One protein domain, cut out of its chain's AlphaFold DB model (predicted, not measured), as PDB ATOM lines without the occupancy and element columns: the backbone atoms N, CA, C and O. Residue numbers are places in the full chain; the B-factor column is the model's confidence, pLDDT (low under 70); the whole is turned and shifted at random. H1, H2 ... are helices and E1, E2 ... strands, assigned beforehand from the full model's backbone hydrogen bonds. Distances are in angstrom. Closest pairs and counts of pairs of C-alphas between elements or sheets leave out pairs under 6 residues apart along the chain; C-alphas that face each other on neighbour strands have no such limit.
ATOM      1  N   GLU A   7     -12.884 -41.008 -35.991       88.69
ATOM      2  CA  GLU A   7     -13.785 -41.945 -36.671       88.69
ATOM      3  C   GLU A   7     -14.774 -42.598 -35.699       88.69
ATOM      4  O   GLU A   7     -15.958 -42.688 -36.015       88.69
ATOM      5  N   MET A   8     -14.325 -42.987 -34.500       90.12
ATOM      6  CA  MET A   8     -15.227 -43.493 -33.461       90.12
ATOM      7  C   MET A   8     -16.248 -42.430 -33.051       90.12
ATOM      8  O   MET A   8     -17.428 -42.732 -32.926       90.12
ATOM      9  N   ILE A   9     -15.806 -41.181 -32.872       91.69
ATOM     10  CA  ILE A   9     -16.661 -40.065 -32.442       91.69
ATOM     11  C   ILE A   9     -17.710 -39.698 -33.499       91.69
ATOM     12  O   ILE A   9     -18.834 -39.359 -33.136       91.69
ATOM     13  N   LEU A  10     -17.372 -39.774 -34.788       89.88
ATOM     14  CA  LEU A  10     -18.272 -39.411 -35.894       89.88
ATOM     15  C   LEU A  10     -19.080 -40.590 -36.457       89.88
ATOM     16  O   LEU A  10     -19.867 -40.403 -37.385       89.88
ATOM     17  N   THR A  11     -18.878 -41.806 -35.945       88.88
ATOM     18  CA  THR A  11     -19.731 -42.951 -36.290       88.88
ATOM     19  C   THR A  11     -21.010 -42.858 -35.455       88.88
ATOM     20  O   THR A  11     -20.897 -42.918 -34.230       88.88
ATOM     21  N   PRO A  12     -22.203 -42.708 -36.062       85.69
ATOM     22  CA  PRO A  12     -23.445 -42.533 -35.308       85.69
ATOM     23  C   PRO A  12     -23.669 -43.658 -34.294       85.69
ATOM     24  O   PRO A  12     -23.523 -44.834 -34.628       85.69
ATOM     25  N   SER A  13     -23.993 -43.288 -33.058       85.62
ATOM     26  CA  SER A  13     -24.247 -44.205 -31.951       85.62
ATOM     27  C   SER A  13     -25.262 -43.587 -30.999       85.62
ATOM     28  O   SER A  13     -25.074 -42.473 -30.520       85.62
ATOM     29  N   ASP A  14     -26.295 -44.342 -30.639       79.94
ATOM     30  CA  ASP A  14     -27.256 -43.904 -29.616       79.94
ATOM     31  C   ASP A  14     -26.718 -44.119 -28.187       79.94
ATOM     32  O   ASP A  14     -27.317 -43.682 -27.204       79.94
ATOM     33  N   ILE A  15     -25.557 -44.772 -28.058       88.50
ATOM     34  CA  ILE A  15     -24.885 -45.029 -26.784       88.50
ATOM     35  C   ILE A  15     -23.763 -43.997 -26.583       88.50
ATOM     36  O   ILE A  15     -22.836 -43.944 -27.403       88.50
ATOM     37  N   PRO A  16     -23.786 -43.217 -25.483       91.25
ATOM     38  CA  PRO A  16     -22.683 -42.339 -25.113       91.25
ATOM     39  C   PRO A  16     -21.382 -43.114 -24.881       91.25
ATOM     40  O   PRO A  16     -21.353 -44.116 -24.167       91.25
ATOM     41  N   MET A  17     -20.277 -42.617 -25.432       93.00
ATOM     42  CA  MET A  17     -18.961 -43.239 -25.283       93.00
ATOM     43  C   MET A  17     -18.129 -42.487 -24.253       93.00
ATOM     44  O   MET A  17     -17.945 -41.282 -24.383       93.00
ATOM     45  N   ARG A  18     -17.548 -43.174 -23.269       94.00
ATOM     46  CA  ARG A  18     -16.545 -42.570 -22.379       94.00
ATOM     47  C   ARG A  18     -15.138 -42.931 -22.846       94.00
ATOM     48  O   ARG A  18     -14.856 -44.101 -23.104       94.00
ATOM     49  N   GLY A  19     -14.245 -41.952 -22.922       93.12
ATOM     50  CA  GLY A  19     -12.864 -42.198 -23.324       93.12
ATOM     51  C   GLY A  19     -11.975 -40.964 -23.271       93.12
ATOM     52  O   GLY A  19     -12.386 -39.892 -22.829       93.12
ATOM     53  N   ILE A  20     -10.732 -41.152 -23.707       95.56
ATOM     54  CA  ILE A  20      -9.703 -40.113 -23.712       95.56
ATOM     55  C   ILE A  20      -9.694 -39.400 -25.063       95.56
ATOM     56  O   ILE A  20      -9.524 -40.041 -26.100       95.56
ATOM     57  N   ILE A  21      -9.849 -38.077 -25.052       95.12
ATOM     58  CA  ILE A  21      -9.646 -37.216 -26.223       95.12
ATOM     59  C   ILE A  21      -8.268 -36.571 -26.109       95.12
ATOM     60  O   ILE A  21      -8.003 -35.830 -25.161       95.12
ATOM     61  N   THR A  22      -7.403 -36.839 -27.086       95.25
ATOM     62  CA  THR A  22      -6.058 -36.251 -27.171       95.25
ATOM     63  C   THR A  22      -6.094 -34.850 -27.797       95.25
ATOM     64  O   THR A  22      -7.052 -34.530 -28.513       95.25
ATOM     65  N   PRO A  23      -5.050 -34.013 -27.620       93.88
ATOM     66  CA  PRO A  23      -4.971 -32.693 -28.257       93.88
ATOM     67  C   PRO A  23      -5.144 -32.725 -29.785       93.88
ATOM     68  O   PRO A  23      -5.775 -31.841 -30.363       93.88
ATOM     69  N   ASN A  24      -4.658 -33.781 -30.447       91.88
ATOM     70  CA  ASN A  24      -4.840 -33.982 -31.890       91.88
ATOM     71  C   ASN A  24      -6.311 -34.214 -32.263       91.88
ATOM     72  O   ASN A  24      -6.825 -33.590 -33.191       91.88
ATOM     73  N   VAL A  25      -7.013 -35.080 -31.524       93.69
ATOM     74  CA  VAL A  25      -8.448 -35.311 -31.755       93.69
ATOM     75  C   VAL A  25      -9.248 -34.048 -31.432       93.69
ATOM     76  O   VAL A  25     -10.163 -33.701 -32.175       93.69
ATOM     77  N   ALA A  26      -8.867 -33.307 -30.388       94.12
ATOM     78  CA  ALA A  26      -9.492 -32.038 -30.041       94.12
ATOM     79  C   ALA A  26      -9.356 -30.982 -31.152       94.12
ATOM     80  O   ALA A  26     -10.345 -30.317 -31.464       94.12
ATOM     81  N   ARG A  27      -8.182 -30.859 -31.797       92.94
ATOM     82  CA  ARG A  27      -7.989 -29.979 -32.969       92.94
ATOM     83  C   ARG A  27      -8.926 -30.350 -34.114       92.94
ATOM     84  O   ARG A  27      -9.608 -29.480 -34.653       92.94
ATOM     85  N   ALA A  28      -9.017 -31.636 -34.437       91.19
ATOM     86  CA  ALA A  28      -9.879 -32.095 -35.520       91.19
ATOM     87  C   ALA A  28     -11.377 -31.903 -35.208       91.19
ATOM     88  O   ALA A  28     -12.145 -31.539 -36.093       91.19
ATOM     89  N   LEU A  29     -11.794 -32.067 -33.949       92.12
ATOM     90  CA  LEU A  29     -13.157 -31.744 -33.505       92.12
ATOM     91  C   LEU A  29     -13.446 -30.238 -33.554       92.12
ATOM     92  O   LEU A  29     -14.538 -29.837 -33.944       92.12
ATOM     93  N   MET A  30     -12.474 -29.391 -33.204       93.31
ATOM     94  CA  MET A  30     -12.602 -27.935 -33.326       93.31
ATOM     95  C   MET A  30     -12.696 -27.469 -34.783       93.31
ATOM     96  O   MET A  30     -13.325 -26.448 -35.043       93.31
ATOM     97  N   ALA A  31     -12.147 -28.219 -35.741       89.88
ATOM     98  CA  ALA A  31     -12.350 -27.949 -37.166       89.88
ATOM     99  C   ALA A  31     -13.800 -28.199 -37.633       89.88
ATOM    100  O   ALA A  31     -14.181 -27.713 -38.693       89.88
ATOM    101  N   LEU A  32     -14.610 -28.915 -36.840       89.31
ATOM    102  CA  LEU A  32     -16.047 -29.142 -37.059       89.31
ATOM    103  C   LEU A  32     -16.927 -28.135 -36.295       89.31
ATOM    104  O   LEU A  32     -18.144 -28.311 -36.193       89.31
ATOM    105  N   ASN A  33     -16.316 -27.111 -35.693       88.38
ATOM    106  CA  ASN A  33     -17.006 -26.103 -34.906       88.38
ATOM    107  C   ASN A  33     -17.594 -25.001 -35.800       88.38
ATOM    108  O   ASN A  33     -16.934 -24.004 -36.085       88.38
ATOM    109  N   GLU A  34     -18.844 -25.174 -36.224       82.75
ATOM    110  CA  GLU A  34     -19.572 -24.212 -37.054       82.75
ATOM    111  C   GLU A  34     -20.765 -23.631 -36.286       82.75
ATOM    112  O   GLU A  34     -21.620 -24.369 -35.806       82.75
ATOM    113  N   GLY A  35     -20.848 -22.301 -36.188       74.88
ATOM    114  CA  GLY A  35     -22.026 -21.614 -35.639       74.88
ATOM    115  C   GLY A  35     -22.142 -21.579 -34.109       74.88
ATOM    116  O   GLY A  35     -23.111 -21.018 -33.600       74.88
ATOM    117  N   ASN A  36     -21.167 -22.107 -33.360       80.06
ATOM    118  CA  ASN A  36     -21.147 -21.951 -31.903       80.06
ATOM    119  C   ASN A  36     -20.792 -20.527 -31.463       80.06
ATOM    120  O   ASN A  36     -20.099 -19.775 -32.148       80.06
ATOM    121  N   ARG A  37     -21.234 -20.187 -30.245       78.81
ATOM    122  CA  ARG A  37     -20.932 -18.912 -29.581       78.81
ATOM    123  C   ARG A  37     -19.431 -18.612 -29.545       78.81
ATOM    124  O   ARG A  37     -18.616 -19.517 -29.358       78.81
ATOM    125  N   THR A  38     -19.083 -17.327 -29.570       84.12
ATOM    126  CA  THR A  38     -17.703 -16.853 -29.401       84.12
ATOM    127  C   THR A  38     -17.043 -17.475 -28.168       84.12
ATOM    128  O   THR A  38     -17.629 -17.556 -27.080       84.12
ATOM    129  N   LEU A  39     -15.801 -17.931 -28.334       86.50
ATOM    130  CA  LEU A  39     -15.003 -18.486 -27.248       86.50
ATOM    131  C   LEU A  39     -14.749 -17.429 -26.167       86.50
ATOM    132  O   LEU A  39     -14.491 -16.262 -26.450       86.50
ATOM    133  N   SER A  40     -14.797 -17.854 -24.905       85.62
ATOM    134  CA  SER A  40     -14.464 -16.995 -23.772       85.62
ATOM    135  C   SER A  40     -13.062 -17.347 -23.307       85.62
ATOM    136  O   SER A  40     -12.855 -18.423 -22.746       85.62
ATOM    137  N   SER A  41     -12.119 -16.426 -23.511       82.50
ATOM    138  CA  SER A  41     -10.729 -16.551 -23.047       82.50
ATOM    139  C   SER A  41     -10.657 -16.933 -21.571       82.50
ATOM    140  O   SER A  41      -9.971 -17.872 -21.189       82.50
ATOM    141  N   LYS A  42     -11.477 -16.268 -20.755       80.12
ATOM    142  CA  LYS A  42     -11.593 -16.515 -19.322       80.12
ATOM    143  C   LYS A  42     -12.092 -17.922 -18.990       80.12
ATOM    144  O   LYS A  42     -11.610 -18.521 -18.036       80.12
ATOM    145  N   ALA A  43     -13.077 -18.441 -19.726       85.62
ATOM    146  CA  ALA A  43     -13.591 -19.790 -19.482       85.62
ATOM    147  C   ALA A  43     -12.547 -20.857 -19.844       85.62
ATOM    148  O   ALA A  43     -12.363 -21.807 -19.088       85.62
ATOM    149  N   ILE A  44     -11.837 -20.658 -20.957       89.12
ATOM    150  CA  ILE A  44     -10.735 -21.524 -21.391       89.12
ATOM    151  C   ILE A  44      -9.614 -21.511 -20.347       89.12
ATOM    152  O   ILE A  44      -9.214 -22.572 -19.882       89.12
ATOM    153  N   GLU A  45      -9.177 -20.328 -19.904       85.75
ATOM    154  CA  GLU A  45      -8.132 -20.165 -18.880       85.75
ATOM    155  C   GLU A  45      -8.489 -20.875 -17.567       85.75
ATOM    156  O   GLU A  45      -7.631 -21.448 -16.904       85.75
ATOM    157  N   VAL A  46      -9.760 -20.862 -17.163       85.69
ATOM    158  CA  VAL A  46     -10.210 -21.586 -15.964       85.69
ATOM    159  C   VAL A  46     -10.052 -23.098 -16.129       85.69
ATOM    160  O   VAL A  46      -9.591 -23.747 -15.195       85.69
ATOM    161  N   ILE A  47     -10.443 -23.660 -17.275       89.31
ATOM    162  CA  ILE A  47     -10.356 -25.107 -17.519       89.31
ATOM    163  C   ILE A  47      -8.894 -25.528 -17.662       89.31
ATOM    164  O   ILE A  47      -8.467 -26.472 -17.008       89.31
ATOM    165  N   GLN A  48      -8.118 -24.790 -18.450       88.69
ATOM    166  CA  GLN A  48      -6.703 -25.065 -18.664       88.69
ATOM    167  C   GLN A  48      -5.917 -25.058 -17.352       88.69
ATOM    168  O   GLN A  48      -5.189 -26.006 -17.084       88.69
ATOM    169  N   ARG A  49      -6.134 -24.064 -16.478       85.44
ATOM    170  CA  ARG A  49      -5.495 -24.039 -15.150       85.44
ATOM    171  C   ARG A  49      -5.812 -25.279 -14.327       85.44
ATOM    172  O   ARG A  49      -4.938 -25.798 -13.643       85.44
ATOM    173  N   GLN A  50      -7.051 -25.765 -14.390       88.25
ATOM    174  CA  GLN A  50      -7.411 -27.004 -13.702       88.25
ATOM    175  C   GLN A  50      -6.656 -28.201 -14.284       88.25
ATOM    176  O   GLN A  50      -6.243 -29.067 -13.522       88.25
ATOM    177  N   MET A  51      -6.453 -28.248 -15.601       89.81
ATOM    178  CA  MET A  51      -5.695 -29.311 -16.269       89.81
ATOM    179  C   MET A  51      -4.214 -29.275 -15.861       89.81
ATOM    180  O   MET A  51      -3.704 -30.249 -15.310       89.81
ATOM    181  N   GLU A  52      -3.562 -28.118 -15.985       87.75
ATOM    182  CA  GLU A  52      -2.154 -27.909 -15.608       87.75
ATOM    183  C   GLU A  52      -1.872 -28.233 -14.133       87.75
ATOM    184  O   GLU A  52      -0.813 -28.756 -13.802       87.75
ATOM    185  N   GLN A  53      -2.831 -27.963 -13.244       84.50
ATOM    186  CA  GLN A  53      -2.730 -28.246 -11.807       84.50
ATOM    187  C   GLN A  53      -3.186 -29.665 -11.420       84.50
ATOM    188  O   GLN A  53      -3.348 -29.938 -10.234       84.50
ATOM    189  N   ALA A  54      -3.456 -30.552 -12.385       85.44
ATOM    190  CA  ALA A  54      -4.005 -31.897 -12.156       85.44
ATOM    191  C   ALA A  54      -5.315 -31.919 -11.329       85.44
ATOM    192  O   ALA A  54      -5.680 -32.918 -10.702       85.44
ATOM    193  N   ASN A  55      -6.052 -30.808 -11.363       84.25
ATOM    194  CA  ASN A  55      -7.333 -30.598 -10.691       84.25
ATOM    195  C   ASN A  55      -8.534 -30.811 -11.619       84.25
ATOM    196  O   ASN A  55      -9.671 -30.831 -11.151       84.25
ATOM    197  N   PHE A  56      -8.312 -30.975 -12.924       85.62
ATOM    198  CA  PHE A  56      -9.367 -31.324 -13.865       85.62
ATOM    199  C   PHE A  56      -9.889 -32.731 -13.551       85.62
ATOM    200  O   PHE A  56      -9.139 -33.707 -13.541       85.62
ATOM    201  N   ARG A  57     -11.189 -32.840 -13.268       85.44
ATOM    202  CA  ARG A  57     -11.851 -34.105 -12.928       85.44
ATOM    203  C   ARG A  57     -12.910 -34.439 -13.966       85.44
ATOM    204  O   ARG A  57     -13.568 -33.555 -14.506       85.44
ATOM    205  N   TYR A  58     -13.110 -35.732 -14.187       88.56
ATOM    206  CA  TYR A  58     -14.260 -36.221 -14.933       88.56
ATOM    207  C   TYR A  58     -15.548 -35.905 -14.158       88.56
ATOM    208  O   TYR A  58     -15.766 -36.425 -13.064       88.56
ATOM    209  N   THR A  59     -16.397 -35.051 -14.726       85.06
ATOM    210  CA  THR A  59     -17.684 -34.625 -14.144       85.06
ATOM    211  C   THR A  59     -18.892 -35.270 -14.823       85.06
ATOM    212  O   THR A  59     -20.021 -35.055 -14.391       85.06
ATOM    213  N   GLY A  60     -18.677 -36.044 -15.893       85.56
ATOM    214  CA  GLY A  60     -19.747 -36.523 -16.772       85.56
ATOM    215  C   GLY A  60     -20.193 -35.502 -17.825       85.56
ATOM    216  O   GLY A  60     -21.046 -35.822 -18.650       85.56
ATOM    217  N   ASP A  61     -19.599 -34.303 -17.855       87.19
ATOM    218  CA  ASP A  61     -19.866 -33.331 -18.914       87.19
ATOM    219  C   ASP A  61     -19.450 -33.907 -20.276       87.19
ATOM    220  O   ASP A  61     -18.309 -34.341 -20.469       87.19
ATOM    221  N   ALA A  62     -20.348 -33.863 -21.263       91.06
ATOM    222  CA  ALA A  62     -20.139 -34.519 -22.552       91.06
ATOM    223  C   ALA A  62     -19.622 -33.573 -23.647       91.06
ATOM    224  O   ALA A  62     -20.017 -32.411 -23.686       91.06
ATOM    225  N   ILE A  63     -18.783 -34.060 -24.558       94.00
ATOM    226  CA  ILE A  63     -18.577 -33.454 -25.880       94.00
ATOM    227  C   ILE A  63     -19.735 -33.902 -26.771       94.00
ATOM    228  O   ILE A  63     -20.036 -35.095 -26.834       94.00
ATOM    229  N   ARG A  64     -20.409 -32.953 -27.424       92.94
ATOM    230  CA  ARG A  64     -21.653 -33.218 -28.158       92.94
ATOM    231  C   ARG A  64     -21.483 -32.965 -29.642       92.94
ATOM    232  O   ARG A  64     -21.036 -31.884 -30.022       92.94
ATOM    233  N   ILE A  65     -21.872 -33.939 -30.455       92.94
ATOM    234  CA  ILE A  65     -21.771 -33.899 -31.915       92.94
ATOM    235  C   ILE A  65     -23.160 -34.081 -32.527       92.94
ATOM    236  O   ILE A  65     -23.924 -34.949 -32.099       92.94
ATOM    237  N   SER A  66     -23.489 -33.262 -33.524       90.81
ATOM    238  CA  SER A  66     -24.764 -33.357 -34.235       90.81
ATOM    239  C   SER A  66     -24.802 -34.528 -35.217       90.81
ATOM    240  O   SER A  66     -23.765 -35.070 -35.604       90.81
ATOM    241  N   THR A  67     -25.996 -34.863 -35.700       88.75
ATOM    242  CA  THR A  67     -26.208 -35.760 -36.855       88.75
ATOM    243  C   THR A  67     -25.459 -35.307 -38.120       88.75
ATOM    244  O   THR A  67     -25.114 -36.116 -38.979       88.75
ATOM    245  N   GLU A  68     -25.149 -34.011 -38.234       87.81
ATOM    246  CA  GLU A  68     -24.380 -33.426 -39.340       87.81
ATOM    247  C   GLU A  68     -22.859 -33.473 -39.129       87.81
ATOM    248  O   GLU A  68     -22.115 -32.935 -39.952       87.81
ATOM    249  N   ASN A  69     -22.381 -34.124 -38.062       88.81
ATOM    250  CA  ASN A  69     -20.979 -34.140 -37.637       88.81
ATOM    251  C   ASN A  69     -20.429 -32.751 -37.276       88.81
ATOM    252  O   ASN A  69     -19.244 -32.487 -37.469       88.81
ATOM    253  N   LYS A  70     -21.272 -31.866 -36.732       89.94
ATOM    254  CA  LYS A  70     -20.849 -30.560 -36.203       89.94
ATOM    255  C   LYS A  70     -20.669 -30.623 -34.695       89.94
ATOM    256  O   LYS A  70     -21.419 -31.314 -34.005       89.94
ATOM    257  N   LEU A  71     -19.699 -29.879 -34.173       91.94
ATOM    258  CA  LEU A  71     -19.526 -29.718 -32.731       91.94
ATOM    259  C   LEU A  71     -20.654 -28.844 -32.168       91.94
ATOM    260  O   LEU A  71     -20.758 -27.676 -32.525       91.94
ATOM    261  N   ILE A  72     -21.467 -29.382 -31.258       89.06
ATOM    262  CA  ILE A  72     -22.553 -28.649 -30.582       89.06
ATOM    263  C   ILE A  72     -22.063 -28.051 -29.260       89.06
ATOM    264  O   ILE A  72     -22.365 -26.911 -28.928       89.06
ATOM    265  N   ASP A  73     -21.321 -28.831 -28.475       89.69
ATOM    266  CA  ASP A  73     -20.864 -28.426 -27.147       89.69
ATOM    267  C   ASP A  73     -19.523 -29.083 -26.809       89.69
ATOM    268  O   ASP A  73     -19.186 -30.162 -27.296       89.69
ATOM    269  N   GLY A  74     -18.753 -28.416 -25.953       90.88
ATOM    270  CA  GLY A  74     -17.421 -28.837 -25.539       90.88
ATOM    271  C   GLY A  74     -16.295 -27.939 -26.037       90.88
ATOM    272  O   GLY A  74     -15.152 -28.158 -25.650       90.88
ATOM    273  N   GLN A  75     -16.590 -26.894 -26.819       91.81
ATOM    274  CA  GLN A  75     -15.564 -26.047 -27.438       91.81
ATOM    275  C   GLN A  75     -14.533 -25.483 -26.440       91.81
ATOM    276  O   GLN A  75     -13.339 -25.535 -26.703       91.81
ATOM    277  N   HIS A  76     -14.946 -25.015 -25.252       91.81
ATOM    278  CA  HIS A  76     -13.999 -24.482 -24.258       91.81
ATOM    279  C   HIS A  76     -13.094 -25.574 -23.675       91.81
ATOM    280  O   HIS A  76     -11.935 -25.296 -23.387       91.81
ATOM    281  N   ARG A  77     -13.605 -26.806 -23.528       92.69
ATOM    282  CA  ARG A  77     -12.831 -27.961 -23.044       92.69
ATOM    283  C   ARG A  77     -11.830 -28.433 -24.091       92.69
ATOM    284  O   ARG A  77     -10.682 -28.670 -23.745       92.69
ATOM    285  N   LEU A  78     -12.243 -28.511 -25.357       94.38
ATOM    286  CA  LEU A  78     -11.351 -28.884 -26.457       94.38
ATOM    287  C   LEU A  78     -10.228 -27.857 -26.628       94.38
ATOM    288  O   LEU A  78      -9.069 -28.241 -26.714       94.38
ATOM    289  N   VAL A  79     -10.547 -26.560 -26.606       92.94
ATOM    290  CA  VAL A  79      -9.526 -25.502 -26.699       92.94
ATOM    291  C   VAL A  79      -8.591 -25.519 -25.491       92.94
ATOM    292  O   VAL A  79      -7.384 -25.411 -25.671       92.94
ATOM    293  N   ALA A  80      -9.111 -25.709 -24.274       91.56
ATOM    294  CA  ALA A  80      -8.265 -25.839 -23.089       91.56
ATOM    295  C   ALA A  80      -7.319 -27.047 -23.184       91.56
ATOM    296  O   ALA A  80      -6.141 -26.902 -22.882       91.56
ATOM    297  N   ALA A  81      -7.796 -28.197 -23.669       93.31
ATOM    298  CA  ALA A  81      -6.977 -29.391 -23.884       93.31
ATOM    299  C   ALA A  81      -5.865 -29.176 -24.919       93.31
ATOM    300  O   ALA A  81      -4.732 -29.602 -24.711       93.31
ATOM    301  N   ILE A  82      -6.178 -28.471 -26.013       92.81
ATOM    302  CA  ILE A  82      -5.195 -28.079 -27.030       92.81
ATOM    303  C   ILE A  82      -4.138 -27.152 -26.426       92.81
ATOM    304  O   ILE A  82      -2.951 -27.361 -26.653       92.81
ATOM    305  N   ASN A  83      -4.562 -26.143 -25.664       89.81
ATOM    306  CA  ASN A  83      -3.663 -25.138 -25.108       89.81
ATOM    307  C   ASN A  83      -2.770 -25.682 -23.982       89.81
ATOM    308  O   ASN A  83      -1.618 -25.272 -23.890       89.81
ATOM    309  N   ALA A  84      -3.287 -26.581 -23.139       89.75
ATOM    310  CA  ALA A  84      -2.506 -27.237 -22.085       89.75
ATOM    311  C   ALA A  84      -1.654 -28.409 -22.603       89.75
ATOM    312  O   ALA A  84      -0.893 -28.977 -21.826       89.75
ATOM    313  N   ASP A  85      -1.821 -28.805 -23.870       91.62
ATOM    314  CA  ASP A  85      -1.257 -30.026 -24.459       91.62
ATOM    315  C   ASP A  85      -1.508 -31.281 -23.598       91.62
ATOM    316  O   ASP A  85      -0.639 -32.118 -23.361       91.62
ATOM    317  N   GLN A  86      -2.736 -31.404 -23.087       94.00
ATOM    318  CA  GLN A  86      -3.145 -32.492 -22.200       94.00
ATOM    319  C   GLN A  86      -4.438 -33.143 -22.689       94.00
ATOM    320  O   GLN A  86      -5.350 -32.488 -23.194       94.00
ATOM    321  N   SER A  87      -4.532 -34.460 -22.509       93.94
ATOM    322  CA  SER A  87      -5.724 -35.224 -22.886       93.94
ATOM    323  C   SER A  87      -6.835 -35.092 -21.840       93.94
ATOM    324  O   SER A  87      -6.558 -34.960 -20.650       93.94
ATOM    325  N   ILE A  88      -8.097 -35.179 -22.269       93.44
ATOM    326  CA  ILE A  88      -9.267 -35.111 -21.377       93.44
ATOM    327  C   ILE A  88     -10.036 -36.435 -21.349       93.44
ATOM    328  O   ILE A  88     -10.313 -37.021 -22.394       93.44
ATOM    329  N   ASP A  89     -10.416 -36.889 -20.151       92.94
ATOM    330  CA  ASP A  89     -11.420 -37.943 -19.955       92.94
ATOM    331  C   ASP A  89     -12.813 -37.314 -20.025       92.94
ATOM    332  O   ASP A  89     -13.146 -36.431 -19.228       92.94
ATOM    333  N   CYS A  90     -13.626 -37.741 -20.988       92.19
ATOM    334  CA  CYS A  90     -14.974 -37.219 -21.152       92.19
ATOM    335  C   CYS A  90     -15.935 -38.249 -21.742       92.19
ATOM    336  O   CYS A  90     -15.545 -39.287 -22.284       92.19
ATOM    337  N   VAL A  91     -17.222 -37.929 -21.626       94.25
ATOM    338  CA  VAL A  91     -18.276 -38.595 -22.388       94.25
ATOM    339  C   VAL A  91     -18.393 -37.913 -23.745       94.25
ATOM    340  O   VAL A  91     -18.314 -36.693 -23.838       94.25
ATOM    341  N   VAL A  92     -18.616 -38.682 -24.797       93.88
ATOM    342  CA  VAL A  92     -18.979 -38.208 -26.125       93.88
ATOM    343  C   VAL A  92     -20.394 -38.683 -26.412       93.88
ATOM    344  O   VAL A  92     -20.676 -39.879 -26.338       93.88
ATOM    345  N   VAL A  93     -21.272 -37.739 -26.735       93.19
ATOM    346  CA  VAL A  93     -22.628 -38.004 -27.221       93.19
ATOM    347  C   VAL A  93     -22.681 -37.507 -28.658       93.19
ATOM    348  O   VAL A  93     -22.469 -36.319 -28.905       93.19
ATOM    349  N   ASN A  94     -22.910 -38.402 -29.608       91.44
ATOM    350  CA  ASN A  94     -23.074 -38.039 -31.010       91.44
ATOM    351  C   ASN A  94     -24.522 -38.279 -31.454       91.44
ATOM    352  O   ASN A  94     -25.380 -38.569 -30.622       91.44
ATOM    353  N   ASN A  95     -24.795 -38.088 -32.746       89.69
ATOM    354  CA  ASN A  95     -26.119 -38.309 -33.330       89.69
ATOM    355  C   ASN A  95     -27.236 -37.421 -32.733       89.69
ATOM    356  O   ASN A  95     -28.411 -37.775 -32.776       89.69
ATOM    357  N   LEU A  96     -26.890 -36.254 -32.175       87.69
ATOM    358  CA  LEU A  96     -27.884 -35.346 -31.601       87.69
ATOM    359  C   LEU A  96     -28.555 -34.491 -32.684       87.69
ATOM    360  O   LEU A  96     -27.857 -33.978 -33.570       87.69
ATOM    361  N   PRO A  97     -29.880 -34.281 -32.613       85.38
ATOM    362  CA  PRO A  97     -30.538 -33.374 -33.533       85.38
ATOM    363  C   PRO A  97     -30.067 -31.921 -33.287       85.38
ATOM    364  O   PRO A  97     -29.712 -31.564 -32.157       85.38
ATOM    365  N   PRO A  98     -29.976 -31.075 -34.334       75.50
ATOM    366  CA  PRO A  98     -29.389 -29.734 -34.215       75.50
ATOM    367  C   PRO A  98     -30.118 -28.786 -33.244       75.50
ATOM    368  O   PRO A  98     -29.502 -27.878 -32.684       75.50
ATOM    369  N   ASP A  99     -31.414 -28.999 -33.022       78.94
ATOM    370  CA  ASP A  99     -32.290 -28.199 -32.155       78.94
ATOM    371  C   ASP A  99     -31.932 -28.288 -30.658       78.94
ATOM    372  O   ASP A  99     -32.194 -27.347 -29.897       78.94
ATOM    373  N   VAL A 100     -31.231 -29.351 -30.246       77.88
ATOM    374  CA  VAL A 100     -30.748 -29.556 -28.868       77.88
ATOM    375  C   VAL A 100     -29.798 -28.438 -28.415       77.88
ATOM    376  O   VAL A 100     -29.697 -28.163 -27.219       77.88
ATOM    377  N   MET A 101     -29.143 -27.729 -29.344       70.00
ATOM    378  CA  MET A 101     -28.258 -26.599 -29.025       70.00
ATOM    379  C   MET A 101     -28.946 -25.522 -28.166       70.00
ATOM    380  O   MET A 101     -28.299 -24.912 -27.318       70.00
ATOM    381  N   SER A 102     -30.256 -25.315 -28.343       69.44
ATOM    382  CA  SER A 102     -31.030 -24.271 -27.653       69.44
ATOM    383  C   SER A 102     -31.316 -24.557 -26.170       69.44
ATOM    384  O   SER A 102     -31.574 -23.629 -25.405       69.44
ATOM    385  N   VAL A 103     -31.252 -25.825 -25.752       71.94
ATOM    386  CA  VAL A 103     -31.608 -26.270 -24.390       71.94
ATOM    387  C   VAL A 103     -30.398 -26.684 -23.549       71.94
ATOM    388  O   VAL A 103     -30.511 -26.823 -22.328       71.94
ATOM    389  N   ILE A 104     -29.228 -26.853 -24.173       69.00
ATOM    390  CA  ILE A 104     -27.973 -27.168 -23.481       69.00
ATOM    391  C   ILE A 104     -27.518 -25.959 -22.642       69.00
ATOM    392  O   ILE A 104     -27.561 -24.817 -23.089       69.00
ATOM    393  N   ASP A 105     -27.027 -26.222 -21.424       61.00
ATOM    394  CA  ASP A 105     -26.394 -25.229 -20.537       61.00
ATOM    395  C   ASP A 105     -27.317 -24.107 -19.996       61.00
ATOM    396  O   ASP A 105     -26.845 -23.044 -19.587       61.00
ATOM    397  N   THR A 106     -28.628 -24.348 -19.890       56.12
ATOM    398  CA  THR A 106     -29.592 -23.397 -19.284       56.12
ATOM    399  C   THR A 106     -29.546 -23.337 -17.744       56.12
ATOM    400  O   THR A 106     -30.167 -22.470 -17.127       56.12
ATOM    401  N   GLY A 107     -28.790 -24.227 -17.094       60.34
ATOM    402  CA  GLY A 107     -28.686 -24.306 -15.634       60.34
ATOM    403  C   GLY A 107     -27.706 -23.303 -15.007       60.34
ATOM    404  O   GLY A 107     -26.614 -23.046 -15.517       60.34
ATOM    405  N   ARG A 108     -28.048 -22.780 -13.821       66.88
ATOM    406  CA  ARG A 108     -27.135 -21.945 -13.022       66.88
ATOM    407  C   ARG A 108     -25.975 -22.789 -12.483       66.88
ATOM    408  O   ARG A 108     -26.164 -23.635 -11.611       66.88
ATOM    409  N   LEU A 297      -5.386 -23.883 -36.049       75.69
ATOM    410  CA  LEU A 297      -5.803 -25.062 -36.803       75.69
ATOM    411  C   LEU A 297      -5.041 -25.093 -38.122       75.69
ATOM    412  O   LEU A 297      -5.129 -24.157 -38.918       75.69
ATOM    413  N   THR A 298      -4.320 -26.181 -38.364       79.38
ATOM    414  CA  THR A 298      -3.621 -26.393 -39.631       79.38
ATOM    415  C   THR A 298      -4.603 -26.829 -40.724       79.38
ATOM    416  O   THR A 298      -5.683 -27.357 -40.443       79.38
ATOM    417  N   GLU A 299      -4.237 -26.668 -41.999       80.06
ATOM    418  CA  GLU A 299      -5.020 -27.253 -43.103       80.06
ATOM    419  C   GLU A 299      -5.075 -28.789 -43.023       80.06
ATOM    420  O   GLU A 299      -6.071 -29.395 -43.422       80.06
ATOM    421  N   ALA A 300      -4.057 -29.423 -42.434       77.50
ATOM    422  CA  ALA A 300      -4.062 -30.859 -42.171       77.50
ATOM    423  C   ALA A 300      -5.172 -31.254 -41.180       77.50
ATOM    424  O   ALA A 300      -5.885 -32.226 -41.433       77.50
ATOM    425  N   ASP A 301      -5.383 -30.478 -40.109       78.88
ATOM    426  CA  ASP A 301      -6.457 -30.723 -39.134       78.88
ATOM    427  C   ASP A 301      -7.842 -30.657 -39.797       78.88
ATOM    428  O   ASP A 301      -8.695 -31.524 -39.583       78.88
ATOM    429  N   LYS A 302      -8.050 -29.658 -40.666       81.81
ATOM    430  CA  LYS A 302      -9.297 -29.501 -41.432       81.81
ATOM    431  C   LYS A 302      -9.515 -30.659 -42.405       81.81
ATOM    432  O   LYS A 302     -10.637 -31.144 -42.546       81.81
ATOM    433  N   GLU A 303      -8.461 -31.128 -43.066       82.25
ATOM    434  CA  GLU A 303      -8.555 -32.240 -44.012       82.25
ATOM    435  C   GLU A 303      -8.831 -33.580 -43.314       82.25
ATOM    436  O   GLU A 303      -9.641 -34.377 -43.799       82.25
ATOM    437  N   ILE A 304      -8.232 -33.816 -42.141       81.94
ATOM    438  CA  ILE A 304      -8.537 -34.975 -41.288       81.94
ATOM    439  C   ILE A 304     -10.022 -34.975 -40.913       81.94
ATOM    440  O   ILE A 304     -10.696 -35.999 -41.065       81.94
ATOM    441  N   ALA A 305     -10.549 -33.821 -40.494       79.25
ATOM    442  CA  ALA A 305     -11.956 -33.667 -40.144       79.25
ATOM    443  C   ALA A 305     -12.890 -33.976 -41.330       79.25
ATOM    444  O   ALA A 305     -13.811 -34.786 -41.205       79.25
ATOM    445  N   ARG A 306     -12.605 -33.430 -42.521       83.12
ATOM    446  CA  ARG A 306     -13.377 -33.707 -43.750       83.12
ATOM    447  C   ARG A 306     -13.374 -35.192 -44.119       83.12
ATOM    448  O   ARG A 306     -14.427 -35.745 -44.450       83.12
ATOM    449  N   LYS A 307     -12.209 -35.850 -44.067       82.81
ATOM    450  CA  LYS A 307     -12.072 -37.283 -44.384       82.81
ATOM    451  C   LYS A 307     -12.856 -38.154 -43.406       82.81
ATOM    452  O   LYS A 307     -13.563 -39.062 -43.846       82.81
ATOM    453  N   ALA A 308     -12.775 -37.863 -42.110       78.31
ATOM    454  CA  ALA A 308     -13.499 -38.608 -41.085       78.31
ATOM    455  C   ALA A 308     -15.020 -38.451 -41.231       78.31
ATOM    456  O   ALA A 308     -15.735 -39.449 -41.199       78.31
ATOM    457  N   THR A 309     -15.512 -37.241 -41.517       78.38
ATOM    458  CA  THR A 309     -16.936 -36.986 -41.793       78.38
ATOM    459  C   THR A 309     -17.448 -37.799 -42.985       78.38
ATOM    460  O   THR A 309     -18.538 -38.371 -42.920       78.38
ATOM    461  N   ARG A 310     -16.670 -37.896 -44.074       80.19
ATOM    462  CA  ARG A 310     -17.035 -38.710 -45.250       80.19
ATOM    463  C   ARG A 310     -17.118 -40.201 -44.908       80.19
ATOM    464  O   ARG A 310     -18.097 -40.847 -45.274       80.19
ATOM    465  N   ARG A 311     -16.124 -40.729 -44.183       77.44
ATOM    466  CA  ARG A 311     -16.078 -42.142 -43.765       77.44
ATOM    467  C   ARG A 311     -17.194 -42.499 -42.782       77.44
ATOM    468  O   ARG A 311     -17.835 -43.530 -42.958       77.44
ATOM    469  N   GLY A 312     -17.478 -41.625 -41.815       71.31
ATOM    470  CA  GLY A 312     -18.589 -41.794 -40.874       71.31
ATOM    471  C   GLY A 312     -19.937 -41.897 -41.593       71.31
ATOM    472  O   GLY A 312     -20.686 -42.841 -41.358       71.31
ATOM    473  N   LYS A 313     -20.204 -41.009 -42.566       73.31
ATOM    474  CA  LYS A 313     -21.422 -41.066 -43.400       73.31
ATOM    475  C   LYS A 313     -21.510 -42.340 -44.252       73.31
ATOM    476  O   LYS A 313     -22.598 -42.881 -44.418       73.31
ATOM    477  N   GLN A 314     -20.390 -42.825 -44.796       73.06
ATOM    478  CA  GLN A 314     -20.353 -44.087 -45.550       73.06
ATOM    479  C   GLN A 314     -20.668 -45.296 -44.659       73.06
ATOM    480  O   GLN A 314     -21.451 -46.154 -45.058       73.06
ATOM    481  N   ARG A 315     -20.113 -45.345 -43.441       67.31
ATOM    482  CA  ARG A 315     -20.409 -46.403 -42.464       67.31
ATOM    483  C   ARG A 315     -21.849 -46.356 -41.967       67.31
ATOM    484  O   ARG A 315     -22.460 -47.409 -41.878       67.31
ATOM    485  N   ALA A 316     -22.397 -45.168 -41.710       64.88
ATOM    486  CA  ALA A 316     -23.801 -45.005 -41.330       64.88
ATOM    487  C   ALA A 316     -24.743 -45.596 -42.390       64.88
ATOM    488  O   ALA A 316     -25.604 -46.402 -42.060       64.88
ATOM    489  N   LYS A 317     -24.498 -45.300 -43.676       66.75
ATOM    490  CA  LYS A 317     -25.236 -45.913 -44.795       66.75
ATOM    491  C   LYS A 317     -25.066 -47.433 -44.858       66.75
ATOM    492  O   LYS A 317     -26.024 -48.136 -45.153       66.75
ATOM    493  N   GLY A 318     -23.864 -47.939 -44.567       62.09
ATOM    494  CA  GLY A 318     -23.591 -49.376 -44.466       62.09
ATOM    495  C   GLY A 318     -24.381 -50.057 -43.341       62.09
ATOM    496  O   GLY A 318     -24.968 -51.112 -43.559       62.09
ATOM    497  N   ILE A 319     -24.450 -49.424 -42.167       60.31
ATOM    498  CA  ILE A 319     -25.225 -49.893 -41.010       60.31
ATOM    499  C   ILE A 319     -26.733 -49.849 -41.303       60.31
ATOM    500  O   ILE A 319     -27.436 -50.796 -40.983       60.31
ATOM    501  N   GLU A 320     -27.239 -48.806 -41.965       56.53
ATOM    502  CA  GLU A 320     -28.649 -48.738 -42.391       56.53
ATOM    503  C   GLU A 320     -29.009 -49.806 -43.438       56.53
ATOM    504  O   GLU A 320     -30.135 -50.295 -43.448       56.53
TER     505      GLU A 320
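Overview. This is residues 7 to 108 and 297 to 320 of the 359 residues of an uncharacterized protein of Verrucomicrobiaceae bacterium (UniProt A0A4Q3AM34). A strongly twisted sheet of four strands has helix H4 packed on it, with H2 and H3 packed on H4 and apart from each other. The long last helix H6 lies off the sheet, packed on H2 with its residues 301 to 305 and on the small helix H1 with its residues 308 to 312, while the short H5 covers part of the sheet at E2 and E3. The printed part has 126 residues with six named helices and four named strands, in the order H1 E1 H2 H3 E2 E3 H4 E4 H5 H6, and its class is mixed, helices and strands. The sheet's order is E1 E4 E2 E3 and it is mixed, with E4 and E2 parallel and the other neighbours antiparallel. The whole is compact, with a radius of gyration of the C-alphas of 14.3 A and spans of 44 by 34 by 26 A.

Along the chain. In the sheet, E1 is residues 17 to 21, 11.1 A long; E4 is residues 88 to 96, 21.2 A, from C-alpha 88 at (-9.267, -35.111, -21.377) to C-alpha 96 at (-27.884, -35.346, -31.601); E2 is residues 62 to 66, 12.6 A; and E3 is residues 71 to 73, 5.9 A. H4 is residues 75 to 84, 14.2 A, H2 residues 23 to 30, 10.3 A, and H3 residues 41 to 52, 16.1 A. H1 is residues 7 to 10, 5.2 A, with C-alpha 7 at (-13.785, -41.945, -36.671), and H5 is residues 98 to 102, 8.7 A. H6, residues 299 to 320, is 31.9 A long and ends with C-alpha 320 at (-28.649, -48.738, -42.391).

Arrangement. E1 and E3 are the edge strands. E1 and E4 are antiparallel at 129 degrees, with N 17 and O 92 within hydrogen-bond range at 2.9 A. E4 and E2 are parallel at 29 degrees, with N 63 and O 91 at 2.8 A. E2 and E3 form an antiparallel hairpin at 140 degrees, with N 72 and O 64 at 2.8 A. H4 is on the sheet, at a height over the sheet of 9.3 A. H2 touches H4 at a shallow tilt of 29 degrees, opposite ways, the closest C-alphas being those of Pro 23 and Ile 82, 4.8 A apart. H3 is not on the sheet; it touches H4 at a steep tilt of 51 degrees, the same way, the closest C-alphas being those of Gln 48 and Ala 80, 4.8 A apart. H6 is not on the sheet either; with residues 301 to 305 alone it touches H2, only just about perpendicular at 73 degrees, the closest C-alphas being those of Ala 28 and Asp 301, 5.2 A apart. With residues 308 to 312 alone H6 touches H1, where the C-alphas of Leu 10 and Gly 312 are closest, 5.5 A apart. H1 only grazes the sheet with residues 8 to 10, and H2 only grazes it with residues 23 to 30. H5 is on the sheet and only just over E2, with 3 of its C-alphas falling on that strand; it touches no helix. Each O i to N i+4 pair is within hydrogen-bond range in H2, H3, H4 and H6; H5 has 0 of 1, with 2 of 2 O i to N i+3 pairs within range, and H1 is too short for an O i to N i+4 pair.

Size, cuts and confidence. The two C-alphas farthest apart are those of Gln 53 and Glu 320, 45.0 A. Residues 109 to 296 are not printed, and C-alphas 108 and 297 are 32.1 A apart across the cut. Of the links that are printed whole, none is long. The mean pLDDT of the printed part is 84.8, and residue 102, residues 104 to 108 and residues 315 to 320 are under 70.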